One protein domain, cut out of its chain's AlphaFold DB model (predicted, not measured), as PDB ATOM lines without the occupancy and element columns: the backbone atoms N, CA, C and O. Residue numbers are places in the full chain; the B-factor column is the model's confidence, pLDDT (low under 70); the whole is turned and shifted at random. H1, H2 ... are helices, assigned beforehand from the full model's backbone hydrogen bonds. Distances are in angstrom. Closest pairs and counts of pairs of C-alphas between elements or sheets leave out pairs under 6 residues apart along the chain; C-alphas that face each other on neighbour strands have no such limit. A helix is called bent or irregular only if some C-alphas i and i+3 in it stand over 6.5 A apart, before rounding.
ATOM      1  N   PRO A 232       6.247   0.069 -60.047       94.56
ATOM      2  CA  PRO A 232       5.426   0.948 -59.222       94.56
ATOM      3  C   PRO A 232       6.225   1.562 -58.065       94.56
ATOM      4  O   PRO A 232       7.014   0.909 -57.375       94.56
ATOM      5  N   CYS A 233       6.009   2.850 -57.808       94.94
ATOM      6  CA  CYS A 233       6.696   3.567 -56.744       94.94
ATOM      7  C   CYS A 233       6.210   3.117 -55.362       94.94
ATOM      8  O   CYS A 233       5.153   3.533 -54.893       94.94
ATOM      9  N   LYS A 234       7.053   2.384 -54.627       94.19
ATOM     10  CA  LYS A 234       6.752   1.894 -53.267       94.19
ATOM     11  C   LYS A 234       6.249   2.974 -52.299       94.19
ATOM     12  O   LYS A 234       5.349   2.711 -51.505       94.19
ATOM     13  N   ALA A 235       6.833   4.176 -52.325       91.56
ATOM     14  CA  ALA A 235       6.413   5.271 -51.444       91.56
ATOM     15  C   ALA A 235       5.003   5.764 -51.791       91.56
ATOM     16  O   ALA A 235       4.192   5.996 -50.898       91.56
ATOM     17  N   PHE A 236       4.709   5.866 -53.085       92.94
ATOM     18  CA  PHE A 236       3.407   6.276 -53.575       92.94
ATOM     19  C   PHE A 236       2.345   5.205 -53.333       92.94
ATOM     20  O   PHE A 236       1.309   5.521 -52.758       92.94
ATOM     21  N   THR A 237       2.630   3.939 -53.648       92.12
ATOM     22  CA  THR A 237       1.744   2.799 -53.367       92.12
ATOM     23  C   THR A 237       1.397   2.721 -51.879       92.12
ATOM     24  O   THR A 237       0.233   2.589 -51.517       92.12
ATOM     25  N   ARG A 238       2.385   2.913 -50.991       91.00
ATOM     26  CA  ARG A 238       2.145   3.031 -49.541       91.00
ATOM     27  C   ARG A 238       1.314   4.258 -49.168       91.00
ATOM     28  O   ARG A 238       0.535   4.207 -48.228       91.00
ATOM     29  N   SER A 239       1.487   5.379 -49.861       88.81
ATOM     30  CA  SER A 239       0.689   6.578 -49.592       88.81
ATOM     31  C   SER A 239      -0.771   6.424 -50.028       88.81
ATOM     32  O   SER A 239      -1.644   6.987 -49.377       88.81
ATOM     33  N   LEU A 240      -1.040   5.629 -51.072       88.06
ATOM     34  CA  LEU A 240      -2.394   5.321 -51.528       88.06
ATOM     35  C   LEU A 240      -3.160   4.514 -50.479       88.06
ATOM     36  O   LEU A 240      -4.297   4.857 -50.164       88.06
ATOM     37  N   SER A 241      -2.527   3.516 -49.854       82.31
ATOM     38  CA  SER A 241      -3.178   2.742 -48.788       82.31
ATOM     39  C   SER A 241      -3.467   3.574 -47.531       82.31
ATOM     40  O   SER A 241      -4.456   3.330 -46.843       82.31
ATOM     41  N   LEU A 242      -2.661   4.607 -47.261       81.44
ATOM     42  CA  LEU A 242      -2.866   5.557 -46.157       81.44
ATOM     43  C   LEU A 242      -3.857   6.692 -46.494       81.44
ATOM     44  O   LEU A 242      -4.285   7.427 -45.603       81.44
ATOM     45  N   SER A 243      -4.230   6.850 -47.767       65.75
ATOM     46  CA  SER A 243      -5.016   7.982 -48.286       65.75
ATOM     47  C   SER A 243      -6.502   7.950 -47.905       65.75
ATOM     48  O   SER A 243      -7.196   8.936 -48.163       65.75
ATOM     49  N   LYS A 244      -7.008   6.880 -47.267       64.75
ATOM     50  CA  LYS A 244      -8.428   6.760 -46.862       64.75
ATOM     51  C   LYS A 244      -8.928   7.948 -46.016       64.75
ATOM     52  O   LYS A 244     -10.103   8.283 -46.080       64.75
ATOM     53  N   ASN A 245      -8.038   8.654 -45.309       55.34
ATOM     54  CA  ASN A 245      -8.379   9.776 -44.423       55.34
ATOM     55  C   ASN A 245      -8.014  11.165 -44.994       55.34
ATOM     56  O   ASN A 245      -7.266  11.924 -44.379       55.34
ATOM     57  N   ARG A 246      -8.564  11.521 -46.165       56.84
ATOM     58  CA  ARG A 246      -8.497  12.860 -46.813       56.84
ATOM     59  C   ARG A 246      -7.113  13.388 -47.228       56.84
ATOM     60  O   ARG A 246      -7.019  14.510 -47.732       56.84
ATOM     61  N   ASN A 247      -6.039  12.622 -47.059       69.56
ATOM     62  CA  ASN A 247      -4.710  13.039 -47.504       69.56
ATOM     63  C   ASN A 247      -4.454  12.548 -48.921       69.56
ATOM     64  O   ASN A 247      -4.410  11.349 -49.145       69.56
ATOM     65  N   LYS A 248      -4.235  13.476 -49.857       80.38
ATOM     66  CA  LYS A 248      -3.823  13.152 -51.229       80.38
ATOM     67  C   LYS A 248      -2.559  12.273 -51.209       80.38
ATOM     68  O   LYS A 248      -1.679  12.532 -50.376       80.38
ATOM     69  N   PRO A 249      -2.443  11.273 -52.102       87.38
ATOM     70  CA  PRO A 249      -1.262  10.424 -52.163       87.38
ATOM     71  C   PRO A 249      -0.016  11.277 -52.394       87.38
ATOM     72  O   PRO A 249      -0.086  12.376 -52.950       87.38
ATOM     73  N   PHE A 250       1.131  10.812 -51.907       88.06
ATOM     74  CA  PHE A 250       2.353  11.603 -51.900       88.06
ATOM     75  C   PHE A 250       3.578  10.767 -52.250       88.06
ATOM     76  O   PHE A 250       3.762   9.637 -51.807       88.06
ATOM     77  N   CYS A 251       4.483  11.388 -52.996       91.12
ATOM     78  CA  CYS A 251       5.834  10.903 -53.204       91.12
ATOM     79  C   CYS A 251       6.800  12.049 -52.896       91.12
ATOM     80  O   CYS A 251       6.607  13.177 -53.353       91.12
ATOM     81  N   ALA A 252       7.869  11.780 -52.140       88.56
ATOM     82  CA  ALA A 252       8.887  12.789 -51.823       88.56
ATOM     83  C   ALA A 252       9.573  13.355 -53.081       88.56
ATOM     84  O   ALA A 252      10.148  14.447 -53.059       88.56
ATOM     85  N   PHE A 253       9.519  12.593 -54.171       88.81
ATOM     86  CA  PHE A 253      10.104  12.933 -55.455       88.81
ATOM     87  C   PHE A 253       9.087  13.484 -56.454       88.81
ATOM     88  O   PHE A 253       9.516  14.143 -57.393       88.81
ATOM     89  N   ALA A 254       7.787  13.316 -56.195       88.94
ATOM     90  CA  ALA A 254       6.695  13.818 -57.027       88.94
ATOM     91  C   ALA A 254       6.934  13.523 -58.522       88.94
ATOM     92  O   ALA A 254       7.295  12.393 -58.840       88.94
ATOM     93  N   ASP A 255       6.814  14.509 -59.414       89.56
ATOM     94  CA  ASP A 255       7.023  14.307 -60.860       89.56
ATOM     95  C   ASP A 255       8.487  13.979 -61.239       89.56
ATOM     96  O   ASP A 255       8.754  13.508 -62.336       89.56
ATOM     97  N   ASP A 256       9.451  14.161 -60.323       88.31
ATOM     98  CA  ASP A 256      10.858  13.752 -60.504       88.31
ATOM     99  C   ASP A 256      11.144  12.321 -59.988       88.31
ATOM    100  O   ASP A 256      12.303  11.958 -59.725       88.31
ATOM    101  N   CYS A 257      10.113  11.528 -59.701       91.62
ATOM    102  CA  CYS A 257      10.291  10.126 -59.341       91.62
ATOM    103  C   CYS A 257      10.653   9.305 -60.586       91.62
ATOM    104  O   CYS A 257      10.099   9.523 -61.653       91.62
ATOM    105  N   LEU A 258      11.577   8.351 -60.440       91.88
ATOM    106  CA  LEU A 258      11.915   7.410 -61.520       91.88
ATOM    107  C   LEU A 258      10.867   6.314 -61.700       91.88
ATOM    108  O   LEU A 258      10.850   5.655 -62.731       91.88
ATOM    109  N   PHE A 259      10.086   6.072 -60.654       94.06
ATOM    110  CA  PHE A 259       9.160   4.959 -60.568       94.06
ATOM    111  C   PHE A 259       7.757   5.390 -60.961       94.06
ATOM    112  O   PHE A 259       7.389   6.553 -60.769       94.06
ATOM    113  N   GLN A 260       6.965   4.438 -61.440       94.81
ATOM    114  CA  GLN A 260       5.605   4.694 -61.881       94.81
ATOM    115  C   GLN A 260       4.713   5.139 -60.722       94.81
ATOM    116  O   GLN A 260       4.720   4.556 -59.634       94.81
ATOM    117  N   HIS A 261       3.884   6.144 -60.975       94.06
ATOM    118  CA  HIS A 261       2.759   6.495 -60.121       94.06
ATOM    119  C   HIS A 261       1.480   6.185 -60.889       94.06
ATOM    120  O   HIS A 261       1.244   6.801 -61.924       94.06
ATOM    121  N   HIS A 262       0.665   5.248 -60.406       92.12
ATOM    122  CA  HIS A 262      -0.648   4.953 -60.979       92.12
ATOM    123  C   HIS A 262      -1.752   5.100 -59.931       92.12
ATOM    124  O   HIS A 262      -1.569   4.741 -58.772       92.12
ATOM    125  N   ILE A 263      -2.901   5.627 -60.328       90.94
ATOM    126  CA  ILE A 263      -4.132   5.608 -59.535       90.94
ATOM    127  C   ILE A 263      -5.188   4.989 -60.437       90.94
ATOM    128  O   ILE A 263      -5.404   5.495 -61.536       90.94
ATOM    129  N   ASP A 264      -5.776   3.874 -60.006       87.00
ATOM    130  CA  ASP A 264      -6.848   3.180 -60.733       87.00
ATOM    131  C   ASP A 264      -6.503   2.932 -62.219       87.00
ATOM    132  O   ASP A 264      -7.273   3.232 -63.127       87.00
ATOM    133  N   GLY A 265      -5.274   2.462 -62.476       84.44
ATOM    134  CA  GLY A 265      -4.765   2.171 -63.824       84.44
ATOM    135  C   GLY A 265      -4.303   3.386 -64.640       84.44
ATOM    136  O   GLY A 265      -3.702   3.212 -65.696       84.44
ATOM    137  N   LYS A 266      -4.505   4.618 -64.158       88.62
ATOM    138  CA  LYS A 266      -4.089   5.845 -64.856       88.62
ATOM    139  C   LYS A 266      -2.795   6.416 -64.274       88.62
ATOM    140  O   LYS A 266      -2.649   6.453 -63.050       88.62
ATOM    141  N   PRO A 267      -1.854   6.905 -65.106       91.25
ATOM    142  CA  PRO A 267      -0.642   7.547 -64.613       91.25
ATOM    143  C   PRO A 267      -0.989   8.818 -63.822       91.25
ATOM    144  O   PRO A 267      -1.755   9.665 -64.280       91.25
ATOM    145  N   HIS A 268      -0.422   8.956 -62.624       90.50
ATOM    146  CA  HIS A 268      -0.650  10.093 -61.736       90.50
ATOM    147  C   HIS A 268       0.509  11.087 -61.786       90.50
ATOM    148  O   HIS A 268       1.655  10.742 -61.493       90.50
ATOM    149  N   THR A 269       0.184  12.345 -62.074       90.38
ATOM    150  CA  THR A 269       1.103  13.481 -61.982       90.38
ATOM    151  C   THR A 269       0.708  14.381 -60.813       90.38
ATOM    152  O   THR A 269      -0.468  14.589 -60.512       90.38
ATOM    153  N   PHE A 270       1.706  14.921 -60.120       87.88
ATOM    154  CA  PHE A 270       1.518  15.808 -58.973       87.88
ATOM    155  C   PHE A 270       1.377  17.278 -59.384       87.88
ATOM    156  O   PHE A 270       0.939  18.100 -58.573       87.88
ATOM    157  N   GLY A 271       1.785  17.625 -60.608       85.56
ATOM    158  CA  GLY A 271       1.852  19.006 -61.092       85.56
ATOM    159  C   GLY A 271       2.947  19.825 -60.397       85.56
ATOM    160  O   GLY A 271       2.927  21.055 -60.414       85.56
ATOM    161  N   TYR A 272       3.881  19.157 -59.718       83.69
ATOM    162  CA  TYR A 272       5.033  19.773 -59.085       83.69
ATOM    163  C   TYR A 272       6.193  18.778 -58.944       83.69
ATOM    164  O   TYR A 272       6.025  17.627 -58.551       83.69
ATOM    165  N   GLY A 273       7.420  19.256 -59.161       83.56
ATOM    166  CA  GLY A 273       8.632  18.460 -58.947       83.56
ATOM    167  C   GLY A 273       9.095  18.389 -57.482       83.56
ATOM    168  O   GLY A 273       8.602  19.077 -56.577       83.56
ATOM    169  N   ARG A 274      10.157  17.617 -57.248       78.88
ATOM    170  CA  ARG A 274      10.837  17.408 -55.956       78.88
ATOM    171  C   ARG A 274      11.268  18.714 -55.287       78.88
ATOM    172  O   ARG A 274      11.252  18.835 -54.059       78.88
ATOM    173  N   LEU A 275      11.668  19.717 -56.072       74.69
ATOM    174  CA  LEU A 275      12.072  21.029 -55.552       74.69
ATOM    175  C   LEU A 275      10.917  21.744 -54.838       74.69
ATOM    176  O   LEU A 275      11.118  22.341 -53.775       74.69
ATOM    177  N   ALA A 276       9.705  21.655 -55.384       77.38
ATOM    178  CA  ALA A 276       8.515  22.227 -54.767       77.38
ATOM    179  C   ALA A 276       8.143  21.478 -53.479       77.38
ATOM    180  O   ALA A 276       7.840  22.123 -52.471       77.38
ATOM    181  N   VAL A 277       8.267  20.143 -53.469       75.62
ATOM    182  CA  VAL A 277       8.087  19.312 -52.263       75.62
ATOM    183  C   VAL A 277       9.028  19.760 -51.149       75.62
ATOM    184  O   VAL A 277       8.572  20.101 -50.057       75.62
ATOM    185  N   ARG A 278      10.338  19.862 -51.426       74.56
ATOM    186  CA  ARG A 278      11.326  20.327 -50.434       74.56
ATOM    187  C   ARG A 278      11.004  21.727 -49.916       74.56
ATOM    188  O   ARG A 278      11.123  21.966 -48.715       74.56
ATOM    189  N   LYS A 279      10.573  22.653 -50.781       77.31
ATOM    190  CA  LYS A 279      10.155  24.003 -50.363       77.31
ATOM    191  C   LYS A 279       8.933  23.955 -49.437       77.31
ATOM    192  O   LYS A 279       8.944  24.643 -48.417       77.31
ATOM    193  N   LYS A 280       7.911  23.147 -49.748       75.00
ATOM    194  CA  LYS A 280       6.711  22.971 -48.905       75.00
ATOM    195  C   LYS A 280       7.068  22.366 -47.542       75.00
ATOM    196  O   LYS A 280       6.695  22.939 -46.519       75.00
ATOM    197  N   ILE A 281       7.866  21.295 -47.512       73.44
ATOM    198  CA  ILE A 281       8.337  20.663 -46.267       73.44
ATOM    199  C   ILE A 281       9.136  21.659 -45.425       73.44
ATOM    200  O   ILE A 281       8.855  21.805 -44.239       73.44
ATOM    201  N   ARG A 282      10.072  22.404 -46.035       72.56
ATOM    202  CA  ARG A 282      10.871  23.428 -45.342       72.56
ATOM    203  C   ARG A 282      10.008  24.557 -44.782       72.56
ATOM    204  O   ARG A 282      10.285  25.053 -43.699       72.56
ATOM    205  N   LYS A 283       8.966  24.987 -45.502       69.25
ATOM    206  CA  LYS A 283       8.007  25.985 -45.002       69.25
ATOM    207  C   LYS A 283       7.197  25.437 -43.824       69.25
ATOM    208  O   LYS A 283       6.997  26.172 -42.866       69.25
ATOM    209  N   ARG A 284       6.773  24.169 -43.864       65.38
ATOM    210  CA  ARG A 284       6.036  23.517 -42.768       65.38
ATOM    211  C   ARG A 284       6.906  23.344 -41.522       65.38
ATOM    212  O   ARG A 284       6.493  23.762 -40.451       65.38
ATOM    213  N   THR A 285       8.134  22.846 -41.667       64.19
ATOM    214  CA  THR A 285       9.106  22.777 -40.556       64.19
ATOM    215  C   THR A 285       9.458  24.162 -40.031       64.19
ATOM    216  O   THR A 285       9.476  24.352 -38.828       64.19
ATOM    217  N   ARG A 286       9.626  25.175 -40.891       60.66
ATOM    218  CA  ARG A 286       9.788  26.568 -40.437       60.66
ATOM    219  C   ARG A 286       8.563  27.132 -39.727       60.66
ATOM    220  O   ARG A 286       8.746  28.027 -38.924       60.66
ATOM    221  N   ARG A 287       7.340  26.678 -40.017       58.25
ATOM    222  CA  ARG A 287       6.136  27.082 -39.268       58.25
ATOM    223  C   ARG A 287       6.053  26.389 -37.909       58.25
ATOM    224  O   ARG A 287       5.652  27.037 -36.960       58.25
ATOM    225  N   LEU A 288       6.467  25.123 -37.826       57.81
ATOM    226  CA  LEU A 288       6.531  24.364 -36.570       57.81
ATOM    227  C   LEU A 288       7.670  24.843 -35.655       57.81
ATOM    228  O   LEU A 288       7.498  24.898 -34.448       57.81
ATOM    229  N   VAL A 289       8.820  25.201 -36.235       56.81
ATOM    230  CA  VAL A 289      10.026  25.664 -35.522       56.81
ATOM    231  C   VAL A 289      10.087  27.189 -35.428       56.81
ATOM    232  O   VAL A 289      10.940  27.721 -34.728       56.81
ATOM    233  N   ARG A 290       9.197  27.933 -36.108       46.47
ATOM    234  CA  ARG A 290       9.023  29.355 -35.796       46.47
ATOM    235  C   ARG A 290       8.608  29.361 -34.332       46.47
ATOM    236  O   ARG A 290       7.556  28.787 -34.051       46.47
ATOM    237  N   PRO A 291       9.397  29.973 -33.429       48.47
ATOM    238  CA  PRO A 291       8.905  30.246 -32.100       48.47
ATOM    239  C   PRO A 291       7.624  31.014 -32.365       48.47
ATOM    240  O   PRO A 291       7.645  32.103 -32.952       48.47
ATOM    241  N   VAL A 292       6.483  30.398 -32.067       51.78
ATOM    242  CA  VAL A 292       5.306  31.198 -31.807       51.78
ATOM    243  C   VAL A 292       5.829  32.090 -30.700       51.78
ATOM    244  O   VAL A 292       6.177  31.586 -29.633       51.78
ATOM    245  N   ALA A 293       6.015  33.375 -30.990       50.38
ATOM    246  CA  ALA A 293       6.076  34.376 -29.950       50.38
ATOM    247  C   ALA A 293       4.692  34.308 -29.303       50.38
ATOM    248  O   ALA A 293       3.798  35.086 -29.611       50.38
ATOM    249  N   ARG A 294       4.468  33.256 -28.508       46.28
ATOM    250  CA  ARG A 294       3.513  33.293 -27.436       46.28
ATOM    251  C   ARG A 294       4.086  34.420 -26.613       46.28
ATOM    252  O   ARG A 294       5.177  34.284 -26.066       46.28
ATOM    253  N   SER A 295       3.399  35.555 -26.639       51.28
ATOM    254  CA  SER A 295       3.475  36.494 -25.535       51.28
ATOM    255  C   SER A 295       3.574  35.655 -24.264       51.28
ATOM    256  O   SER A 295       2.765  34.733 -24.083       51.28
ATOM    257  N   GLU A 296       4.580  35.906 -23.432       51.03
ATOM    258  CA  GLU A 296       4.784  35.200 -22.159       51.03
ATOM    259  C   GLU A 296       3.487  35.131 -21.323       51.03
ATOM    260  O   GLU A 296       3.295  34.213 -20.536       51.03
ATOM    261  N   SER A 297       2.524  36.005 -21.623       54.53
ATOM    262  CA  SER A 297       1.122  36.027 -21.202       54.53
ATOM    263  C   SER A 297       0.283  34.750 -21.431       54.53
ATOM    264  O   SER A 297      -0.844  34.705 -20.954       54.53
ATOM    265  N   SER A 298       0.754  33.726 -22.161       57.91
ATOM    266  CA  SER A 298      -0.020  32.490 -22.435       57.91
ATOM    267  C   SER A 298       0.502  31.232 -21.722       57.91
ATOM    268  O   SER A 298       0.009  30.133 -21.997       57.91
ATOM    269  N   MET A 299       1.484  31.338 -20.826       58.72
ATOM    270  CA  MET A 299       1.782  30.254 -19.884       58.72
ATOM    271  C   MET A 299       1.196  30.619 -18.525       58.72
ATOM    272  O   MET A 299       1.425  31.720 -18.033       58.72
ATOM    273  N   ARG A 300       0.400  29.715 -17.933       73.00
ATOM    274  CA  ARG A 300      -0.173  29.944 -16.599       73.00
ATOM    275  C   ARG A 300       0.975  30.258 -15.627       73.00
ATOM    276  O   ARG A 300       1.968  29.527 -15.654       73.00
ATOM    277  N   PRO A 301       0.858  31.287 -14.772       78.88
ATOM    278  CA  PRO A 301       1.927  31.678 -13.850       78.88
ATOM    279  C   PRO A 301       2.395  30.503 -12.978       78.88
ATOM    280  O   PRO A 301       3.588  30.347 -12.736       78.88
ATOM    281  N   GLU A 302       1.486  29.591 -12.629       78.12
ATOM    282  CA  GLU A 302       1.798  28.349 -11.915       78.12
ATOM    283  C   GLU A 302       2.771  27.415 -12.646       78.12
ATOM    284  O   GLU A 302       3.556  26.720 -12.008       78.12
ATOM    285  N   PHE A 303       2.716  27.351 -13.978       82.19
ATOM    286  CA  PHE A 303       3.624  26.506 -14.752       82.19
ATOM    287  C   PHE A 303       5.045  27.072 -14.707       82.19
ATOM    288  O   PHE A 303       5.995  26.333 -14.472       82.19
ATOM    289  N   LEU A 304       5.183  28.393 -14.852       82.69
ATOM    290  CA  LEU A 304       6.476  29.069 -14.733       82.69
ATOM    291  C   LEU A 304       7.043  28.949 -13.315       82.69
ATOM    292  O   LEU A 304       8.245  28.756 -13.162       82.69
ATOM    293  N   GLN A 305       6.183  29.008 -12.295       85.69
ATOM    294  CA  GLN A 305       6.574  28.783 -10.904       85.69
ATOM    295  C   GLN A 305       7.131  27.365 -10.703       85.69
ATOM    296  O   GLN A 305       8.192  27.207 -10.109       85.69
ATOM    297  N   ARG A 306       6.469  26.339 -11.264       87.62
ATOM    298  CA  ARG A 306       6.931  24.941 -11.193       87.62
ATOM    299  C   ARG A 306       8.263  24.719 -11.901       87.62
ATOM    300  O   ARG A 306       9.094  23.984 -11.386       87.62
ATOM    301  N   VAL A 307       8.481  25.345 -13.058       89.25
ATOM    302  CA  VAL A 307       9.767  25.242 -13.770       89.25
ATOM    303  C   VAL A 307      10.898  25.827 -12.923       89.25
ATOM    304  O   VAL A 307      11.918  25.170 -12.749       89.25
ATOM    305  N   ARG A 308      10.692  27.005 -12.314       90.88
ATOM    306  CA  ARG A 308      11.699  27.618 -11.431       90.88
ATOM    307  C   ARG A 308      11.992  26.776 -10.188       90.88
ATOM    308  O   ARG A 308      13.145  26.691  -9.786       90.88
ATOM    309  N   ASP A 309      10.969  26.165  -9.596       93.12
ATOM    310  CA  ASP A 309      11.119  25.299  -8.421       93.12
ATOM    311  C   ASP A 309      11.906  24.017  -8.754       93.12
ATOM    312  O   ASP A 309      12.806  23.605  -8.020       93.12
ATOM    313  N   ILE A 310      11.644  23.424  -9.925       92.31
ATOM    314  CA  ILE A 310      12.423  22.288 -10.434       92.31
ATOM    315  C   ILE A 310      13.882  22.697 -10.671       92.31
ATOM    316  O   ILE A 310      14.784  21.984 -10.229       92.31
ATOM    317  N   ASP A 311      14.128  23.845 -11.304       92.75
ATOM    318  CA  ASP A 311      15.485  24.340 -11.557       92.75
ATOM    319  C   ASP A 311      16.247  24.610 -10.249       92.75
ATOM    320  O   ASP A 311      17.405  24.210 -10.116       92.75
ATOM    321  N   GLN A 312      15.599  25.210  -9.242       93.56
ATOM    322  CA  GLN A 312      16.200  25.419  -7.918       93.56
ATOM    323  C   GLN A 312      16.566  24.098  -7.237       93.56
ATOM    324  O   GLN A 312      17.665  23.965  -6.700       93.56
ATOM    325  N   ARG A 313      15.690  23.091  -7.304       93.06
ATOM    326  CA  ARG A 313      15.974  21.756  -6.762       93.06
ATOM    327  C   ARG A 313      17.149  21.085  -7.463       93.06
ATOM    328  O   ARG A 313      17.991  20.492  -6.794       93.06
ATOM    329  N   ILE A 314      17.240  21.200  -8.787       93.75
ATOM    330  CA  ILE A 314      18.371  20.662  -9.552       93.75
ATOM    331  C   ILE A 314      19.673  21.348  -9.127       93.75
ATOM    332  O   ILE A 314      20.662  20.663  -8.876       93.75
ATOM    333  N   LEU A 315      19.677  22.677  -8.989       93.50
ATOM    334  CA  LEU A 315      20.858  23.423  -8.550       93.50
ATOM    335  C   LEU A 315      21.303  23.029  -7.136       93.50
ATOM    336  O   LEU A 315      22.494  22.824  -6.914       93.50
ATOM    337  N   LEU A 316      20.362  22.852  -6.205       91.88
ATOM    338  CA  LEU A 316      20.664  22.390  -4.848       91.88
ATOM    339  C   LEU A 316      21.248  20.969  -4.836       91.88
ATOM    340  O   LEU A 316      22.215  20.710  -4.124       91.88
ATOM    341  N   LEU A 317      20.718  20.060  -5.660       92.06
ATOM    342  CA  LEU A 317      21.250  18.698  -5.795       92.06
ATOM    343  C   LEU A 317      22.658  18.675  -6.405       92.06
ATOM    344  O   LEU A 317      23.492  17.863  -6.006       92.06
ATOM    345  N   LEU A 318      22.934  19.557  -7.368       91.50
ATOM    346  CA  LEU A 318      24.262  19.691  -7.964       91.50
ATOM    347  C   LEU A 318      25.268  20.293  -6.977       91.50
ATOM    348  O   LEU A 318      26.392  19.807  -6.908       91.50
ATOM    349  N   ALA A 319      24.860  21.287  -6.184       90.00
ATOM    350  CA  ALA A 319      25.699  21.878  -5.144       90.00
ATOM    351  C   ALA A 319      26.025  20.870  -4.029       90.00
ATOM    352  O   ALA A 319      27.182  20.738  -3.639       90.00
ATOM    353  N   ALA A 320      25.037  20.091  -3.576       87.31
ATOM    354  CA  ALA A 320      25.241  19.051  -2.568       87.31
ATOM    355  C   ALA A 320      26.209  17.951  -3.038       87.31
ATOM    356  O   ALA A 320      26.994  17.443  -2.246       87.31
ATOM    357  N   ARG A 321      26.198  17.614  -4.335       83.94
ATOM    358  CA  ARG A 321      27.147  16.663  -4.938       83.94
ATOM    359  C   ARG A 321      28.574  17.190  -5.071       83.94
ATOM    360  O   ARG A 321      29.477  16.384  -5.214       83.94
ATOM    361  N   GLN A 322      28.765  18.506  -5.100       82.06
ATOM    362  CA  GLN A 322      30.095  19.123  -5.174       82.06
ATOM    363  C   GLN A 322      30.713  19.344  -3.787       82.06
ATOM    364  O   GLN A 322      31.908  19.603  -3.693       82.06
ATOM    365  N   ALA A 323      29.901  19.267  -2.730       73.12
ATOM    366  CA  ALA A 323      30.313  19.448  -1.341       73.12
ATOM    367  C   ALA A 323      30.576  18.126  -0.589       73.12
ATOM    368  O   ALA A 323      30.940  18.172   0.584       73.12
ATOM    369  N   ALA A 324      30.370  16.978  -1.243       60.38
ATOM    370  CA  ALA A 324      30.662  15.631  -0.745       60.38
ATOM    371  C   ALA A 324      31.861  15.046  -1.499       60.38
ATOM    372  O   ALA A 324      32.656  14.330  -0.855       60.38
TER     373      ALA A 324
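AT A GLANCE: This is residues 232 to 324 of the 324 residues of the protein "RING-type E3 ubiquitin transferase" of Pseudozyma antarctica (UniProt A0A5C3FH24). An extended chain of separate parts: a small head at one end, where the loops of residues 243 to 273 fold round the short helix H1; an arm leading away from it, made by helix H2 and the link after it; and at the far end the longest helix, H3, which sticks out free and points another way than H2. No two of the three helices touch. The printed part has 93 residues, with three named helices in the order H1, H2, H3 and no named strand; the class is all helix, with 47 residues in the helices. The whole is extended, with a radius of gyration of the C-alphas of 24.3 A, and spans 71 by 36 by 26 A, only just elongated.

HOW THE PARTS SIT: H3, residues 301 to 322, touches no helix. Residues 297 to 303, of which 301 to 303 belong to H3, and residues 305 to 324, of which 305 to 322 belong to H3, stand free. H2, residues 274 to 289, is apart from H3, with no C-alpha of the one within 8 A of the other. Residues 282 to 295, of which 282 to 289 belong to H2, stand free too. H1, residues 234 to 242, is apart from H2 and from H3. In the stretch between H1 and H2, residues 262 to 263 make a short antiparallel pairing with residues 266 to 267. In H1, H2 and H3 every O i to N i+4 pair is within hydrogen-bond range, and no helix is bent or irregular.

IN THESE COORDINATES: H3 has 22 residues and runs 32.0 A from C-alpha 301 at (1.927, 31.678, -13.850) to C-alpha 322 at (30.095, 19.123, -5.174), with its largest change in x. H2 has 16 residues and measures 22.1 A from C-alpha 274 at (10.837, 17.408, -55.956) to C-alpha 289 at (10.026, 25.664, -35.522), with its largest change in z. H1 has 9 residues and measures 12.5 A, beginning with C-alpha 234 at (6.752, 1.894, -53.267).

THE WHOLE: The two C-alphas farthest apart are those of Gly 265 and Ala 323, 73.7 A. The printed part has no cut and ends at Ala 324, the chain's last residue. Both links are long: 31 residues between H1 and H2, and 11 between H2 and H3. The mean pLDDT of the printed part is 79.6; 23 residues are under 70, namely 243 to 247, 283 to 299 and 324. H2 has a mean of 69, H1 of 89 and H3 of 88.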